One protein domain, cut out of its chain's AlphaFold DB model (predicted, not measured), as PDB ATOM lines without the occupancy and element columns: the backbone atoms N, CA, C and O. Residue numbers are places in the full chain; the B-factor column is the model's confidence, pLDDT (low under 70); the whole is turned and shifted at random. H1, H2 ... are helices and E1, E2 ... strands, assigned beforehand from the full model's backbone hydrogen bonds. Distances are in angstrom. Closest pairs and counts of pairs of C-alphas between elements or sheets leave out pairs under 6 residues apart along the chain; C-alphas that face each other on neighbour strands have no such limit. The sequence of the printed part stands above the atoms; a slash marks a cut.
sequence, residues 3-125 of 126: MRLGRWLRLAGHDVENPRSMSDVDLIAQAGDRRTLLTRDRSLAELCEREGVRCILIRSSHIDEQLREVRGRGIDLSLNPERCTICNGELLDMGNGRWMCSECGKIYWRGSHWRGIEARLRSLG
ATOM      1  N   MET A   3     402.341 434.367 365.033       89.69
ATOM      2  CA  MET A   3     402.920 434.592 366.366       89.69
ATOM      3  C   MET A   3     403.040 433.307 367.195       89.69
ATOM      4  O   MET A   3     404.008 433.112 367.925       89.69
ATOM      5  N   ARG A   4     402.056 432.405 367.076       94.75
ATOM      6  CA  ARG A   4     402.078 431.113 367.770       94.75
ATOM      7  C   ARG A   4     403.157 430.187 367.211       94.75
ATOM      8  O   ARG A   4     403.833 429.551 368.008       94.75
ATOM      9  N   LEU A   5     403.327 430.138 365.889       96.25
ATOM     10  CA  LEU A   5     404.389 429.366 365.240       96.25
ATOM     11  C   LEU A   5     405.766 429.850 365.699       96.25
ATOM     12  O   LEU A   5     406.572 429.032 366.122       96.25
ATOM     13  N   GLY A   6     405.988 431.167 365.755       96.25
ATOM     14  CA  GLY A   6     407.245 431.731 366.255       96.25
ATOM     15  C   GLY A   6     407.616 431.237 367.659       96.25
ATOM     16  O   GLY A   6     408.769 430.909 367.913       96.25
ATOM     17  N   ARG A   7     406.637 431.065 368.561       96.00
ATOM     18  CA  ARG A   7     406.895 430.490 369.898       96.00
ATOM     19  C   ARG A   7     407.376 429.039 369.848       96.00
ATOM     20  O   ARG A   7     408.201 428.668 370.674       96.00
ATOM     21  N   TRP A   8     406.856 428.232 368.923       96.69
ATOM     22  CA  TRP A   8     407.286 426.843 368.743       96.69
ATOM     23  C   TRP A   8     408.693 426.753 368.160       96.69
ATOM     24  O   TRP A   8     409.479 425.936 368.621       96.69
ATOM     25  N   LEU A   9     409.027 427.621 367.206       97.19
ATOM     26  CA  LEU A   9     410.372 427.669 366.632       97.19
ATOM     27  C   LEU A   9     411.416 428.068 367.679       97.19
ATOM     28  O   LEU A   9     412.432 427.397 367.805       97.19
ATOM     29  N   ARG A  10     411.119 429.073 368.513       97.81
ATOM     30  CA  ARG A  10     411.981 429.451 369.650       97.81
ATOM     31  C   ARG A  10     412.137 428.329 370.668       97.81
ATOM     32  O   ARG A  10     413.197 428.164 371.253       97.81
ATOM     33  N   LEU A  11     411.081 427.546 370.884       95.94
ATOM     34  CA  LEU A  11     411.130 426.386 371.771       95.94
ATOM     35  C   LEU A  11     412.036 425.266 371.215       95.94
ATOM     36  O   LEU A  11     412.623 424.510 371.986       95.94
ATOM     37  N   ALA A  12     412.160 425.186 369.890       96.25
ATOM     38  CA  ALA A  12     413.133 424.351 369.193       96.25
ATOM     39  C   ALA A  12     414.516 425.022 369.036       96.25
ATOM     40  O   ALA A  12     415.363 424.519 368.308       96.25
ATOM     41  N   GLY A  13     414.755 426.152 369.711       96.94
ATOM     42  CA  GLY A  13     416.053 426.833 369.765       96.94
ATOM     43  C   GLY A  13     416.312 427.840 368.647       96.94
ATOM     44  O   GLY A  13     417.332 428.520 368.673       96.94
ATOM     45  N   HIS A  14     415.395 428.002 367.692       97.19
ATOM     46  CA  HIS A  14     415.601 428.931 366.577       97.19
ATOM     47  C   HIS A  14     415.487 430.392 367.016       97.19
ATOM     48  O   HIS A  14     414.530 430.771 367.696       97.19
ATOM     49  N   ASP A  15     416.427 431.222 366.556       96.81
ATOM     50  CA  ASP A  15     416.330 432.684 366.613       96.81
ATOM     51  C   ASP A  15     415.191 433.144 365.693       96.81
ATOM     52  O   ASP A  15     415.303 433.123 364.465       96.81
ATOM     53  N   VAL A  16     414.064 433.532 366.292       96.31
ATOM     54  CA  VAL A  16     412.890 434.006 365.557       96.31
ATOM     55  C   VAL A  16     412.446 435.336 366.114       96.31
ATOM     56  O   VAL A  16     411.912 435.423 367.221       96.31
ATOM     57  N   GLU A  17     412.558 436.378 365.309       92.88
ATOM     58  CA  GLU A  17     412.059 437.701 365.647       92.88
ATOM     59  C   GLU A  17     410.680 437.934 365.025       92.88
ATOM     60  O   GLU A  17     410.411 437.513 363.902       92.88
ATOM     61  N   ASN A  18     409.793 438.600 365.766       89.44
ATOM     62  CA  ASN A  18     408.561 439.104 365.174       89.44
ATOM     63  C   ASN A  18     408.844 440.535 364.727       89.44
ATOM     64  O   ASN A  18     409.190 441.350 365.590       89.44
ATOM     65  N   PRO A  19     408.696 440.853 363.437       85.38
ATOM     66  CA  PRO A  19     408.885 442.216 362.997       85.38
ATOM     67  C   PRO A  19     407.868 443.136 363.671       85.38
ATOM     68  O   PRO A  19     406.732 442.747 363.966       85.38
ATOM     69  N   ARG A  20     408.298 444.368 363.943       80.19
ATOM     70  CA  ARG A  20     407.399 445.433 364.402       80.19
ATOM     71  C   ARG A  20     406.564 445.917 363.213       80.19
ATOM     72  O   ARG A  20     406.739 445.422 362.106       80.19
ATOM     73  N   SER A  21     405.641 446.851 363.434       77.38
ATOM     74  CA  SER A  21     404.871 447.469 362.348       77.38
ATOM     75  C   SER A  21     405.820 448.065 361.300       77.38
ATOM     76  O   SER A  21     406.372 449.140 361.508       77.38
ATOM     77  N   MET A  22     406.037 447.325 360.218       81.19
ATOM     78  CA  MET A  22     406.998 447.582 359.147       81.19
ATOM     79  C   MET A  22     406.298 447.335 357.817       81.19
ATOM     80  O   MET A  22     405.377 446.514 357.755       81.19
ATOM     81  N   SER A  23     406.711 448.042 356.767       89.38
ATOM     82  CA  SER A  23     406.229 447.740 355.420       89.38
ATOM     83  C   SER A  23     406.853 446.441 354.903       89.38
ATOM     84  O   SER A  23     407.920 446.034 355.360       89.38
ATOM     85  N   ASP A  24     406.225 445.812 353.911       90.25
ATOM     86  CA  ASP A  24     406.769 444.613 353.259       90.25
ATOM     87  C   ASP A  24     408.184 444.838 352.701       90.25
ATOM     88  O   ASP A  24     409.040 443.960 352.796       90.25
ATOM     89  N   VAL A  25     408.459 446.041 352.190       89.31
ATOM     90  CA  VAL A  25     409.786 446.432 351.691       89.31
ATOM     91  C   VAL A  25     410.805 446.479 352.829       89.31
ATOM     92  O   VAL A  25     411.903 445.936 352.696       89.31
ATOM     93  N   ASP A  26     410.436 447.058 353.973       91.44
ATOM     94  CA  ASP A  26     411.322 447.122 355.139       91.44
ATOM     95  C   ASP A  26     411.592 445.726 355.720       91.44
ATOM     96  O   ASP A  26     412.700 445.453 356.181       91.44
ATOM     97  N   LEU A  27     410.604 444.823 355.685       92.06
ATOM     98  CA  LEU A  27     410.768 443.430 356.121       92.06
ATOM     99  C   LEU A  27     411.797 442.686 355.273       92.06
ATOM    100  O   LEU A  27     412.650 441.976 355.810       92.06
ATOM    101  N   ILE A  28     411.713 442.848 353.955       91.88
ATOM    102  CA  ILE A  28     412.641 442.248 352.994       91.88
ATOM    103  C   ILE A  28     414.045 442.804 353.208       91.88
ATOM    104  O   ILE A  28     414.994 442.029 353.340       91.88
ATOM    105  N   ALA A  29     414.170 444.128 353.341       90.44
ATOM    106  CA  ALA A  29     415.444 444.781 353.616       90.44
ATOM    107  C   ALA A  29     416.062 444.315 354.946       90.44
ATOM    108  O   ALA A  29     417.259 444.032 355.005       90.44
ATOM    109  N   GLN A  30     415.259 444.180 356.009       89.69
ATOM    110  CA  GLN A  30     415.731 443.680 357.303       89.69
ATOM    111  C   GLN A  30     416.171 442.213 357.231       89.69
ATOM    112  O   GLN A  30     417.133 441.826 357.900       89.69
ATOM    113  N   ALA A  31     415.462 441.376 356.470       90.75
ATOM    114  CA  ALA A  31     415.812 439.969 356.343       90.75
ATOM    115  C   ALA A  31     417.145 439.780 355.606       90.75
ATOM    116  O   ALA A  31     418.006 439.021 356.080       90.75
ATOM    117  N   GLY A  32     417.301 440.487 354.479       85.88
ATOM    118  CA  GLY A  32     418.448 440.384 353.581       85.88
ATOM    119  C   GLY A  32     418.846 438.927 353.323       85.88
ATOM    120  O   GLY A  32     418.004 438.031 353.253       85.88
ATOM    121  N   ASP A  33     420.151 438.667 353.293       85.44
ATOM    122  CA  ASP A  33     420.677 437.313 353.073       85.44
ATOM    123  C   ASP A  33     420.762 436.473 354.353       85.44
ATOM    124  O   ASP A  33     420.994 435.263 354.308       85.44
ATOM    125  N   ARG A  34     420.585 437.086 355.527       88.81
ATOM    126  CA  ARG A  34     420.869 436.444 356.822       88.81
ATOM    127  C   ARG A  34     419.671 435.718 357.405       88.81
ATOM    128  O   ARG A  34     419.857 434.733 358.118       88.81
ATOM    129  N   ARG A  35     418.454 436.164 357.097       93.44
ATOM    130  CA  ARG A  35     417.226 435.612 357.675       93.44
ATOM    131  C   ARG A  35     416.331 434.987 356.618       93.44
ATOM    132  O   ARG A  35     416.497 435.185 355.422       93.44
ATOM    133  N   THR A  36     415.405 434.160 357.082       95.12
ATOM    134  CA  THR A  36     414.334 433.601 356.258       95.12
ATOM    135  C   THR A  36     413.018 434.160 356.765       95.12
ATOM    136  O   THR A  36     412.702 434.020 357.947       95.12
ATOM    137  N   LEU A  37     412.257 434.802 355.883       95.38
ATOM    138  CA  LEU A  37     410.935 435.317 356.216       95.38
ATOM    139  C   LEU A  37     409.931 434.165 356.271       95.38
ATOM    140  O   LEU A  37     409.872 433.335 355.369       95.38
ATOM    141  N   LEU A  38     409.123 434.109 357.329       96.00
ATOM    142  CA  LEU A  38     407.947 433.243 357.390       96.00
ATOM    143  C   LEU A  38     406.705 434.111 357.252       96.00
ATOM    144  O   LEU A  38     406.455 434.978 358.090       96.00
ATOM    145  N   THR A  39     405.895 433.845 356.234       95.31
ATOM    146  CA  THR A  39     404.664 434.601 355.991       95.31
ATOM    147  C   THR A  39     403.508 433.690 355.598       95.31
ATOM    148  O   THR A  39     403.702 432.585 355.106       95.31
ATOM    149  N   ARG A  40     402.280 434.145 355.853       95.25
ATOM    150  CA  ARG A  40     401.050 433.586 355.263       95.25
ATOM    151  C   ARG A  40     400.499 434.472 354.144       95.25
ATOM    152  O   ARG A  40     399.517 434.096 353.508       95.25
ATOM    153  N   ASP A  41     401.074 435.656 353.980       94.56
ATOM    154  CA  ASP A  41     400.700 436.609 352.952       94.56
ATOM    155  C   ASP A  41     401.354 436.196 351.633       94.56
ATOM    156  O   ASP A  41     402.573 436.031 351.552       94.56
ATOM    157  N   ARG A  42     400.523 435.970 350.615       95.62
ATOM    158  CA  ARG A  42     400.992 435.556 349.292       95.62
ATOM    159  C   ARG A  42     401.698 436.694 348.569       95.62
ATOM    160  O   ARG A  42     402.708 436.431 347.933       95.62
ATOM    161  N   SER A  43     401.223 437.927 348.720       95.75
ATOM    162  CA  SER A  43     401.817 439.097 348.076       95.75
ATOM    163  C   SER A  43     403.211 439.380 348.630       95.75
ATOM    164  O   SER A  43     404.135 439.607 347.853       95.75
ATOM    165  N   LEU A  44     403.413 439.247 349.948       94.69
ATOM    166  CA  LEU A  44     404.757 439.338 350.533       94.69
ATOM    167  C   LEU A  44     405.662 438.186 350.068       94.69
ATOM    168  O   LEU A  44     406.848 438.398 349.828       94.69
ATOM    169  N   ALA A  45     405.134 436.966 349.926       96.06
ATOM    170  CA  ALA A  45     405.922 435.834 349.434       96.06
ATOM    171  C   ALA A  45     406.368 436.022 347.972       96.06
ATOM    172  O   ALA A  45     407.532 435.779 347.663       96.06
ATOM    173  N   GLU A  46     405.473 436.502 347.106       96.31
ATOM    174  CA  GLU A  46     405.778 436.871 345.717       96.31
ATOM    175  C   GLU A  46     406.810 438.005 345.653       96.31
ATOM    176  O   GLU A  46     407.721 437.978 344.827       96.31
ATOM    177  N   LEU A  47     406.711 438.990 346.552       95.31
ATOM    178  CA  LEU A  47     407.698 440.059 346.642       95.31
ATOM    179  C   LEU A  47     409.071 439.523 347.072       95.31
ATOM    180  O   LEU A  47     410.071 439.872 346.459       95.31
ATOM    181  N   CYS A  48     409.134 438.625 348.059       95.88
ATOM    182  CA  CYS A  48     410.393 437.989 348.456       95.88
ATOM    183  C   CYS A  48     411.048 437.233 347.292       95.88
ATOM    184  O   CYS A  48     412.259 437.313 347.128       95.88
ATOM    185  N   GLU A  49     410.259 436.518 346.485       95.00
ATOM    186  CA  GLU A  49     410.758 435.802 345.305       95.00
ATOM    187  C   GLU A  49     411.347 436.765 344.267       95.00
ATOM    188  O   GLU A  49     412.454 436.541 343.781       95.00
ATOM    189  N   ARG A  50     410.651 437.873 343.985       95.12
ATOM    190  CA  ARG A  50     411.132 438.921 343.072       95.12
ATOM    191  C   ARG A  50     412.429 439.575 343.543       95.12
ATOM    192  O   ARG A  50     413.296 439.844 342.718       95.12
ATOM    193  N   GLU A  51     412.548 439.819 344.845       94.81
ATOM    194  CA  GLU A  51     413.720 440.452 345.464       94.81
ATOM    195  C   GLU A  51     414.829 439.440 345.825       94.81
ATOM    196  O   GLU A  51     415.858 439.817 346.377       94.81
ATOM    197  N   GLY A  52     414.641 438.143 345.540       94.31
ATOM    198  CA  GLY A  52     415.630 437.096 345.822       94.31
ATOM    199  C   GLY A  52     415.844 436.788 347.312       94.31
ATOM    200  O   GLY A  52     416.839 436.160 347.672       94.31
ATOM    201  N   VAL A  53     414.922 437.192 348.190       94.88
ATOM    202  CA  VAL A  53     415.015 436.979 349.641       94.88
ATOM    203  C   VAL A  53     414.427 435.628 350.041       94.88
ATOM    204  O   VAL A  53     413.341 435.228 349.617       94.88
ATOM    205  N   ARG A  54     415.130 434.913 350.930       95.50
ATOM    206  CA  ARG A  54     414.679 433.613 351.449       95.50
ATOM    207  C   ARG A  54     413.344 433.759 352.177       95.50
ATOM    208  O   ARG A  54     413.250 434.440 353.197       95.50
ATOM    209  N   CYS A  55     412.328 433.047 351.699       95.88
ATOM    210  CA  CYS A  55     410.981 433.114 352.251       95.88
ATOM    211  C   CYS A  55     410.297 431.740 352.270       95.88
ATOM    212  O   CYS A  55     410.408 430.941 351.338       95.88
ATOM    213  N   ILE A  56     409.570 431.462 353.350       96.44
ATOM    214  CA  ILE A  56     408.711 430.294 353.514       96.44
ATOM    215  C   ILE A  56     407.268 430.786 353.615       96.44
ATOM    216  O   ILE A  56     406.840 431.337 354.633       96.44
ATOM    217  N   LEU A  57     406.504 430.531 352.552       97.31
ATOM    218  CA  LEU A  57     405.057 430.696 352.564       97.31
ATOM    219  C   LEU A  57     404.410 429.537 353.329       97.31
ATOM    220  O   LEU A  57     404.450 428.387 352.887       97.31
ATOM    221  N   ILE A  58     403.774 429.876 354.443       97.81
ATOM    222  CA  ILE A  58     402.936 428.994 355.243       97.81
ATOM    223  C   ILE A  58     401.497 429.072 354.724       97.81
ATOM    224  O   ILE A  58     400.904 430.148 354.651       97.81
ATOM    225  N   ARG A  59     400.899 427.937 354.371       96.44
ATOM    226  CA  ARG A  59     399.563 427.848 353.768       96.44
ATOM    227  C   ARG A  59     398.484 427.658 354.830       96.44
ATOM    228  O   ARG A  59     397.463 428.355 354.816       96.44
ATOM    229  N   SER A  60     398.702 426.772 355.798       96.19
ATOM    230  CA  SER A  60     397.696 426.409 356.798       96.19
ATOM    231  C   SER A  60     397.574 427.407 357.947       96.19
ATOM    232  O   SER A  60     398.541 428.039 358.387       96.19
ATOM    233  N   SER A  61     396.345 427.608 358.428       95.31
ATOM    234  CA  SER A  61     396.029 428.430 359.606       95.31
ATOM    235  C   SER A  61     396.117 427.637 360.912       95.31
ATOM    236  O   SER A  61     396.108 428.239 361.987       95.31
ATOM    237  N   HIS A  62     396.231 426.309 360.825       95.31
ATOM    238  CA  HIS A  62     396.270 425.394 361.959       95.31
ATOM    239  C   HIS A  62     397.709 425.109 362.372       95.31
ATOM    240  O   HIS A  62     398.530 424.729 361.545       95.31
ATOM    241  N   ILE A  63     398.008 425.256 363.662       95.50
ATOM    242  CA  ILE A  63     399.387 425.209 364.164       95.50
ATOM    243  C   ILE A  63     400.120 423.897 363.848       95.50
ATOM    244  O   ILE A  63     401.299 423.937 363.525       95.50
ATOM    245  N   ASP A  64     399.437 422.754 363.903       95.62
ATOM    246  CA  ASP A  64     400.064 421.454 363.645       95.62
ATOM    247  C   ASP A  64     400.468 421.309 362.177       95.62
ATOM    248  O   ASP A  64     401.583 420.888 361.885       95.62
ATOM    249  N   GLU A  65     399.623 421.773 361.256       96.44
ATOM    250  CA  GLU A  65     399.977 421.834 359.838       96.44
ATOM    251  C   GLU A  65     401.085 422.853 359.569       96.44
ATOM    252  O   GLU A  65     402.000 422.562 358.811       96.44
ATOM    253  N   GLN A  66     401.078 424.011 360.237       97.00
ATOM    254  CA  GLN A  66     402.171 424.984 360.114       97.00
ATOM    255  C   GLN A  66     403.519 424.383 360.528       97.00
ATOM    256  O   GLN A  66     404.528 424.609 359.866       97.00
ATOM    257  N   LEU A  67     403.539 423.604 361.612       96.62
ATOM    258  CA  LEU A  67     404.735 422.901 362.070       96.62
ATOM    259  C   LEU A  67     405.176 421.824 361.069       96.62
ATOM    260  O   LEU A  67     406.373 421.708 360.810       96.62
ATOM    261  N   ARG A  68     404.239 421.081 360.462       96.44
ATOM    262  CA  ARG A  68     404.560 420.130 359.382       96.44
ATOM    263  C   ARG A  68     405.131 420.830 358.154       96.44
ATOM    264  O   ARG A  68     406.134 420.372 357.619       96.44
ATOM    265  N   GLU A  69     404.547 421.950 357.740       96.88
ATOM    266  CA  GLU A  69     405.039 422.744 356.611       96.88
ATOM    267  C   GLU A  69     406.467 423.240 356.853       96.88
ATOM    268  O   GLU A  69     407.320 423.091 355.982       96.88
ATOM    269  N   VAL A  70     406.750 423.771 358.048       96.12
ATOM    270  CA  VAL A  70     408.099 424.207 358.439       96.12
ATOM    271  C   VAL A  70     409.085 423.036 358.455       96.12
ATOM    272  O   VAL A  70     410.166 423.136 357.875       96.12
ATOM    273  N   ARG A  71     408.703 421.904 359.054       95.44
ATOM    274  CA  ARG A  71     409.532 420.691 359.074       95.44
ATOM    275  C   ARG A  71     409.812 420.163 357.667       95.44
ATOM    276  O   ARG A  71     410.938 419.776 357.378       95.44
ATOM    277  N   GLY A  72     408.826 420.214 356.773       95.19
ATOM    278  CA  GLY A  72     408.971 419.851 355.361       95.19
ATOM    279  C   GLY A  72     409.951 420.740 354.586       95.19
ATOM    280  O   GLY A  72     410.389 420.359 353.505       95.19
ATOM    281  N   ARG A  73     410.341 421.902 355.135       95.12
ATOM    282  CA  ARG A  73     411.433 422.748 354.616       95.12
ATOM    283  C   ARG A  73     412.798 422.441 355.245       95.12
ATOM    284  O   ARG A  73     413.741 423.187 355.009       95.12
ATOM    285  N   GLY A  74     412.913 421.371 356.034       94.06
ATOM    286  CA  GLY A  74     414.162 420.943 356.668       94.06
ATOM    287  C   GLY A  74     414.491 421.647 357.987       94.06
ATOM    288  O   GLY A  74     415.611 421.525 358.472       94.06
ATOM    289  N   ILE A  75     413.544 422.381 358.580       95.00
ATOM    290  CA  ILE A  75     413.746 423.035 359.879       95.00
ATOM    291  C   ILE A  75     413.506 422.012 360.998       95.00
ATOM    292  O   ILE A  75     412.409 421.456 361.116       95.00
ATOM    293  N   ASP A  76     414.528 421.778 361.825       94.81
ATOM    294  CA  ASP A  76     414.422 420.901 362.994       94.81
ATOM    295  C   ASP A  76     413.464 421.501 364.027       94.81
ATOM    296  O   ASP A  76     413.476 422.697 364.300       94.81
ATOM    297  N   LEU A  77     412.610 420.667 364.604       95.69
ATOM    298  CA  LEU A  77     411.662 421.074 365.638       95.69
ATOM    299  C   LEU A  77     411.900 420.322 366.952       95.69
ATOM    300  O   LEU A  77     411.019 420.305 367.806       95.69
ATOM    301  N   SER A  78     413.046 419.663 367.110       94.31
ATOM    302  CA  SER A  78     413.466 419.047 368.367       94.31
ATOM    303  C   SER A  78     413.622 420.109 369.453       94.31
ATOM    304  O   SER A  78     414.067 421.222 369.189       94.31
ATOM    305  N   LEU A  79     413.220 419.795 370.686       94.50
ATOM    306  CA  LEU A  79     413.277 420.776 371.767       94.50
ATOM    307  C   LEU A  79     414.720 421.116 372.124       94.50
ATOM    308  O   LEU A  79     415.461 420.258 372.601       94.50
ATOM    309  N   ASN A  80     415.063 422.391 371.972       95.56
ATOM    310  CA  ASN A  80     416.377 422.923 372.284       95.56
ATOM    311  C   ASN A  80     416.219 424.273 373.012       95.56
ATOM    312  O   ASN A  80     415.882 425.275 372.380       95.56
ATOM    313  N   PRO A  81     416.360 424.321 374.349       94.31
ATOM    314  CA  PRO A  81     416.058 425.507 375.146       94.31
ATOM    315  C   PRO A  81     417.180 426.557 375.076       94.31
ATOM    316  O   PRO A  81     417.779 426.891 376.090       94.31
ATOM    317  N   GLU A  82     417.428 427.112 373.890       97.12
ATOM    318  CA  GLU A  82     418.399 428.199 373.672       97.12
ATOM    319  C   GLU A  82     417.742 429.585 373.625       97.12
ATOM    320  O   GLU A  82     418.369 430.594 373.952       97.12
ATOM    321  N   ARG A  83     416.459 429.650 373.240       97.88
ATOM    322  CA  ARG A  83     415.733 430.905 373.008       97.88
ATOM    323  C   ARG A  83     414.471 430.995 373.854       97.88
ATOM    324  O   ARG A  83     413.681 430.059 373.990       97.88
ATOM    325  N   CYS A  84     414.236 432.176 374.407       97.50
ATOM    326  CA  CYS A  84     413.043 432.474 375.177       97.50
ATOM    327  C   CYS A  84     411.819 432.492 374.261       97.50
ATOM    328  O   CYS A  84     411.685 433.336 373.377       97.50
ATOM    329  N   THR A  85     410.842 431.626 374.524       96.31
ATOM    330  CA  THR A  85     409.593 431.574 373.745       96.31
ATOM    331  C   THR A  85     408.775 432.869 373.784       96.31
ATOM    332  O   THR A  85     407.896 433.056 372.944       96.31
ATOM    333  N   ILE A  86     409.049 433.781 374.723       95.50
ATOM    334  CA  ILE A  86     408.348 435.065 374.844       95.50
ATOM    335  C   ILE A  86     409.064 436.173 374.073       95.50
ATOM    336  O   ILE A  86     408.471 436.731 373.149       95.50
ATOM    337  N   CYS A  87     410.319 436.468 374.420       95.81
ATOM    338  CA  CYS A  87     411.047 437.618 373.880       95.81
ATOM    339  C   CYS A  87     412.143 437.266 372.872       95.81
ATOM    340  O   CYS A  87     412.676 438.188 372.280       95.81
ATOM    341  N   ASN A  88     412.430 435.977 372.634       97.31
ATOM    342  CA  ASN A  88     413.537 435.483 371.799       97.31
ATOM    343  C   ASN A  88     414.951 435.618 372.404       97.31
ATOM    344  O   ASN A  88     415.895 435.052 371.858       97.31
ATOM    345  N   GLY A  89     415.085 436.282 373.555       97.69
ATOM    346  CA  GLY A  89     416.351 436.393 374.277       97.69
ATOM    347  C   GLY A  89     416.965 435.049 374.669       97.69
ATOM    348  O   GLY A  89     416.264 434.041 374.795       97.69
ATOM    349  N   GLU A  90     418.276 435.045 374.876       98.06
ATOM    350  CA  GLU A  90     419.047 433.837 375.182       98.06
ATOM    351  C   GLU A  90     418.668 433.240 376.538       98.06
ATOM    352  O   GLU A  90     418.355 433.945 377.504       98.06
ATOM    353  N   LEU A  91     418.654 431.910 376.590       98.31
ATOM    354  CA  LEU A  91     418.392 431.150 377.801       98.31
ATOM    355  C   LEU A  91     419.712 430.710 378.434       98.31
ATOM    356  O   LEU A  91     420.491 429.970 377.842       98.31
ATOM    357  N   LEU A  92     419.934 431.149 379.669       98.00
ATOM    358  CA  LEU A  92     421.077 430.749 380.479       98.00
ATOM    359  C   LEU A  92     420.735 429.460 381.226       98.00
ATOM    360  O   LEU A  92     419.700 429.394 381.897       98.00
ATOM    361  N   ASP A  93     421.597 428.449 381.114       96.81
ATOM    362  CA  ASP A  93     421.469 427.201 381.870       96.81
ATOM    363  C   ASP A  93     421.722 427.461 383.360       96.81
ATOM    364  O   ASP A  93     422.761 427.987 383.757       96.81
ATOM    365  N   MET A  94     420.743 427.105 384.189       96.94
ATOM    366  CA  MET A  94     420.813 427.212 385.649       96.94
ATOM    367  C   MET A  94     421.159 425.872 386.317       96.94
ATOM    368  O   MET A  94     421.123 425.761 387.545       96.94
ATOM    369  N   GLY A  95     421.441 424.837 385.527       94.75
ATOM    370  CA  GLY A  95     421.605 423.462 385.969       94.75
ATOM    371  C   GLY A  95     420.273 422.754 386.225       94.75
ATOM    372  O   GLY A  95     419.192 423.348 386.259       94.75
ATOM    373  N   ASN A  96     420.345 421.434 386.424       93.75
ATOM    374  CA  ASN A  96     419.196 420.584 386.773       93.75
ATOM    375  C   ASN A  96     418.006 420.688 385.795       93.75
ATOM    376  O   ASN A  96     416.846 420.570 386.196       93.75
ATOM    377  N   GLY A  97     418.286 420.926 384.509       94.00
ATOM    378  CA  GLY A  97     417.262 421.056 383.472       94.00
ATOM    379  C   GLY A  97     416.371 422.283 383.658       94.00
ATOM    380  O   GLY A  97     415.158 422.188 383.430       94.00
ATOM    381  N   ARG A  98     416.951 423.399 384.114       96.94
ATOM    382  CA  ARG A  98     416.297 424.700 384.265       96.94
ATOM    383  C   ARG A  98     417.068 425.765 383.504       96.94
ATOM    384  O   ARG A  98     418.290 425.759 383.505       96.94
ATOM    385  N   TRP A  99     416.340 426.711 382.931       98.00
ATOM    386  CA  TRP A  99     416.917 427.844 382.220       98.00
ATOM    387  C   TRP A  99     416.207 429.134 382.591       98.00
ATOM    388  O   TRP A  99     415.008 429.120 382.876       98.00
ATOM    389  N   MET A 100     416.924 430.251 382.526       98.38
ATOM    390  CA  MET A 100     416.371 431.588 382.718       98.38
ATOM    391  C   MET A 100     416.746 432.487 381.550       98.38
ATOM    392  O   MET A 100     417.891 432.511 381.111       98.38
ATOM    393  N   CYS A 101     415.774 433.242 381.048       98.44
ATOM    394  CA  CYS A 101     416.028 434.230 380.011       98.44
ATOM    395  C   CYS A 101     416.846 435.402 380.554       98.44
ATOM    396  O   CYS A 101     416.453 436.007 381.552       98.44
ATOM    397  N   SER A 102     417.928 435.751 379.857       98.00
ATOM    398  CA  SER A 102     418.802 436.880 380.197       98.00
ATOM    399  C   SER A 102     418.139 438.252 380.025       98.00
ATOM    400  O   SER A 102     418.573 439.217 380.645       98.00
ATOM    401  N   GLU A 103     417.077 438.348 379.221       97.56
ATOM    402  CA  GLU A 103     416.390 439.614 378.938       97.56
ATOM    403  C   GLU A 103     415.146 439.829 379.808       97.56
ATOM    404  O   GLU A 103     414.996 440.870 380.439       97.56
ATOM    405  N   CYS A 104     414.224 438.858 379.838       97.94
ATOM    406  CA  CYS A 104     412.931 439.017 380.518       97.94
ATOM    407  C   CYS A 104     412.810 438.238 381.835       97.94
ATOM    408  O   CYS A 104     411.747 438.255 382.454       97.94
ATOM    409  N   GLY A 105     413.853 437.504 382.245       97.75
ATOM    410  CA  GLY A 105     413.886 436.752 383.505       97.75
ATOM    411  C   GLY A 105     412.972 435.521 383.559       97.75
ATOM    412  O   GLY A 105     412.854 434.875 384.598       97.75
ATOM    413  N   LYS A 106     412.298 435.163 382.459       97.50
ATOM    414  CA  LYS A 106     411.398 434.004 382.431       97.50
ATOM    415  C   LYS A 106     412.159 432.698 382.652       97.50
ATOM    416  O   LYS A 106     413.143 432.437 381.964       97.50
ATOM    417  N   ILE A 107     411.630 431.853 383.538       97.00
ATOM    418  CA  ILE A 107     412.198 430.543 383.875       97.00
ATOM    419  C   ILE A 107     411.490 429.424 383.099       97.00
ATOM    420  O   ILE A 107     410.260 429.400 382.981       97.00
ATOM    421  N   TYR A 108     412.284 428.479 382.606       96.19
ATOM    422  CA  TYR A 108     411.883 427.255 381.918       96.19
ATOM    423  C   TYR A 108     412.469 426.050 382.651       96.19
ATOM    424  O   TYR A 108     413.552 426.140 383.223       96.19
ATOM    425  N   TRP A 109     411.779 424.911 382.642       95.50
ATOM    426  CA  TRP A 109     412.305 423.678 383.227       95.50
ATOM    427  C   TRP A 109     411.739 422.434 382.545       95.50
ATOM    428  O   TRP A 109     410.614 422.439 382.032       95.50
ATOM    429  N   ARG A 110     412.505 421.339 382.561       94.06
ATOM    430  CA  ARG A 110     412.056 420.035 382.052       94.06
ATOM    431  C   ARG A 110     411.090 419.380 383.040       94.06
ATOM    432  O   ARG A 110     411.498 418.800 384.039       94.06
ATOM    433  N   GLY A 111     409.790 419.480 382.756       91.50
ATOM    434  CA  GLY A 111     408.708 418.894 383.559       91.50
ATOM    435  C   GLY A 111     407.718 418.047 382.747       91.50
ATOM    436  O   GLY A 111     407.990 417.628 381.624       91.50
ATOM    437  N   SER A 112     406.524 417.798 383.292       90.75
ATOM    438  CA  SER A 112     405.443 417.087 382.579       90.75
ATOM    439  C   SER A 112     405.013 417.799 381.292       90.75
ATOM    440  O   SER A 112     404.832 417.151 380.264       90.75
ATOM    441  N   HIS A 113     404.921 419.131 381.321       91.12
ATOM    442  CA  HIS A 113     404.587 419.937 380.145       91.12
ATOM    443  C   HIS A 113     405.611 419.734 379.016       91.12
ATOM    444  O   HIS A 113     405.224 419.520 377.872       91.12
ATOM    445  N   TRP A 114     406.907 419.695 379.345       92.44
ATOM    446  CA  TRP A 114     407.979 419.423 378.380       92.44
ATOM    447  C   TRP A 114     407.746 418.105 377.629       92.44
ATOM    448  O   TRP A 114     407.739 418.079 376.402       92.44
ATOM    449  N   ARG A 115     407.441 417.026 378.362       92.69
ATOM    450  CA  ARG A 115     407.140 415.712 377.768       92.69
ATOM    451  C   ARG A 115     405.925 415.747 376.838       92.69
ATOM    452  O   ARG A 115     405.948 415.109 375.789       92.69
ATOM    453  N   GLY A 116     404.882 416.495 377.199       94.31
ATOM    454  CA  GLY A 116     403.694 416.664 376.356       94.31
ATOM    455  C   GLY A 116     403.991 417.403 375.046       94.31
ATOM    456  O   GLY A 116     403.498 417.017 373.987       94.31
ATOM    457  N   ILE A 117     404.843 418.428 375.104       93.62
ATOM    458  CA  ILE A 117     405.302 419.168 373.924       93.62
ATOM    459  C   ILE A 117     406.115 418.250 373.007       93.62
ATOM    460  O   ILE A 117     405.834 418.193 371.811       93.62
ATOM    461  N   GLU A 118     407.076 417.496 373.546       93.31
ATOM    462  CA  GLU A 118     407.842 416.541 372.740       93.31
ATOM    463  C   GLU A 118     406.947 415.485 372.089       93.31
ATOM    464  O   GLU A 118     407.123 415.167 370.917       93.31
ATOM    465  N   ALA A 119     405.979 414.940 372.835       93.50
ATOM    466  CA  ALA A 119     405.046 413.948 372.310       93.50
ATOM    467  C   ALA A 119     404.255 414.503 371.119       93.50
ATOM    468  O   ALA A 119     404.160 413.837 370.090       93.50
ATOM    469  N   ARG A 120     403.774 415.750 371.223       94.06
ATOM    470  CA  ARG A 120     403.119 416.443 370.109       94.06
ATOM    471  C   ARG A 120     404.060 416.613 368.918       94.06
ATOM    472  O   ARG A 120     403.676 416.330 367.795       94.06
ATOM    473  N   LEU A 121     405.293 417.064 369.130       92.62
ATOM    474  CA  LEU A 121     406.237 417.283 368.026       92.62
ATOM    475  C   LEU A 121     406.625 415.977 367.325       92.62
ATOM    476  O   LEU A 121     406.784 415.975 366.100       92.62
ATOM    477  N   ARG A 122     406.726 414.874 368.074       90.50
ATOM    478  CA  ARG A 122     406.931 413.527 367.529       90.50
ATOM    479  C   ARG A 122     405.734 413.056 366.699       90.50
ATOM    480  O   ARG A 122     405.947 412.548 365.607       90.50
ATOM    481  N   SER A 123     404.494 413.304 367.135       91.62
ATOM    482  CA  SER A 123     403.293 412.913 366.372       91.62
ATOM    483  C   SER A 123     403.091 413.692 365.065       91.62
ATOM    484  O   SER A 123     402.209 413.361 364.283       91.62
ATOM    485  N   LEU A 124     403.868 414.754 364.828       86.94
ATOM    486  CA  LEU A 124     403.875 415.505 363.567       86.94
ATOM    487  C   LEU A 124     404.928 414.989 362.569       86.94
ATOM    488  O   LEU A 124     405.066 415.566 361.496       86.94
ATOM    489  N   GLY A 125     405.750 414.004 362.954       69.75
ATOM    490  CA  GLY A 125     406.868 413.479 362.155       69.75
ATOM    491  C   GLY A 125     406.573 412.179 361.411       69.75
ATOM    492  O   GLY A 125     407.498 411.610 360.843       69.75
TER     493      GLY A 125
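AT A GLANCE: This is residues 3 to 125 of the 126 residues of an uncharacterized protein of Methanothrix thermoacetophila (strain DSM 6194 / JCM 14653 / NBRC 101360 / PT) (UniProt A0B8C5). The model has two lobes along its longest axis, with helix H1 in the middle between them: one lobe holds two short parallel strands, E1 and E2, with H2 and H3 over one face and H4 on the side of the other face, and the second holds a small antiparallel sheet of E3, E4 and E5. A long stretch, residues 72 to 90, joins the lobes, and H5 leads from the end of E5 back towards H4. The printed part has 123 residues with five named helices and five named strands, in the order H1, H2, E1, H3, E2, H4, E3, E4, E5, H5, and its class is mixed, helices and strands. The three-stranded sheet has the order E3, E4, E5. The whole is compact, with a radius of gyration of the C-alphas of 15.6 A, and spans 48 by 32 by 21 A.

HOW THE PARTS SIT: H1, residues 3 to 11, touches H4, residues 63 to 71; the C-alphas of Leu 5 and Ile 63 are the closest, 6.6 A apart, and the two run the same way at a steep tilt of 54 degrees. H1 and H2, residues 24 to 31, are apart. H2 and H3, residues 42 to 50, are close but not clearly touching, with the closest C-alphas, those of Asp 24 and Leu 44, 6.3 A apart. Strand E1, residues 37 to 39, and strand E2, residues 55 to 57, are parallel neighbours, their directions 17 degrees apart; N 56 and O 37 are within hydrogen-bond range at 2.8 A, as are N 39 and O 56 at 3.1 A. E1, H3 and E2 form a strand-helix-strand unit, two parallel neighbour strands with a helix between, and its crossover is right-handed. The closest C-alphas of H3 and E2 are those of Ala 45 and Leu 57, 6.1 A apart. On E2 and H4 the closest C-alphas are those of Ile 56 and Val 70, 7.9 A apart. E3, residues 91 to 93, E4, residues 98 to 101, and E5, residues 107 to 109, form a meander, each strand the antiparallel neighbour of the one before. E3 and E4 are a hairpin, with N 92 and O 100 2.8 A apart, within hydrogen-bond range. E4 and E5 are also a hairpin, with N 108 and O 99 within that range at 2.8 A. E3 and E5 are edge strands, and E4 is an inner strand. H5, residues 112 to 123, is not on this sheet, and H4 and H5 are near each other. In H1, H2, H3, H4 and H5 every O i to N i+4 pair is within hydrogen-bond range.

IN THESE COORDINATES: H1 begins at C-alpha 3, at (402.920, 434.592, 366.366), and is 12.8 A long from first to last C-alpha. H2 measures 10.6 A, H3 12.4 A and H4 12.2 A. Between H2 and H3 stands E1, 6.3 A, and between H3 and H4 stands E2, 6.4 A. E3 begins at C-alpha 91, at (418.392, 431.150, 377.801), and measures 6.5 A, E4 10.4 A and E5 6.9 A. H5, the longest helix with 12 residues, measures 16.9 A and ends at C-alpha 123, at (403.293, 412.913, 366.372).

THE WHOLE: The two C-alphas farthest apart are those of Arg 50 and Asn 96, 48.1 A. The printed part has no cut. The links from H1 to H2, with 12 residues, and from H4 to E3, with 19 residues, are long; the other links are tight. The mean pLDDT of the printed part is 94.2, and one residue, Gly 125, is under 70.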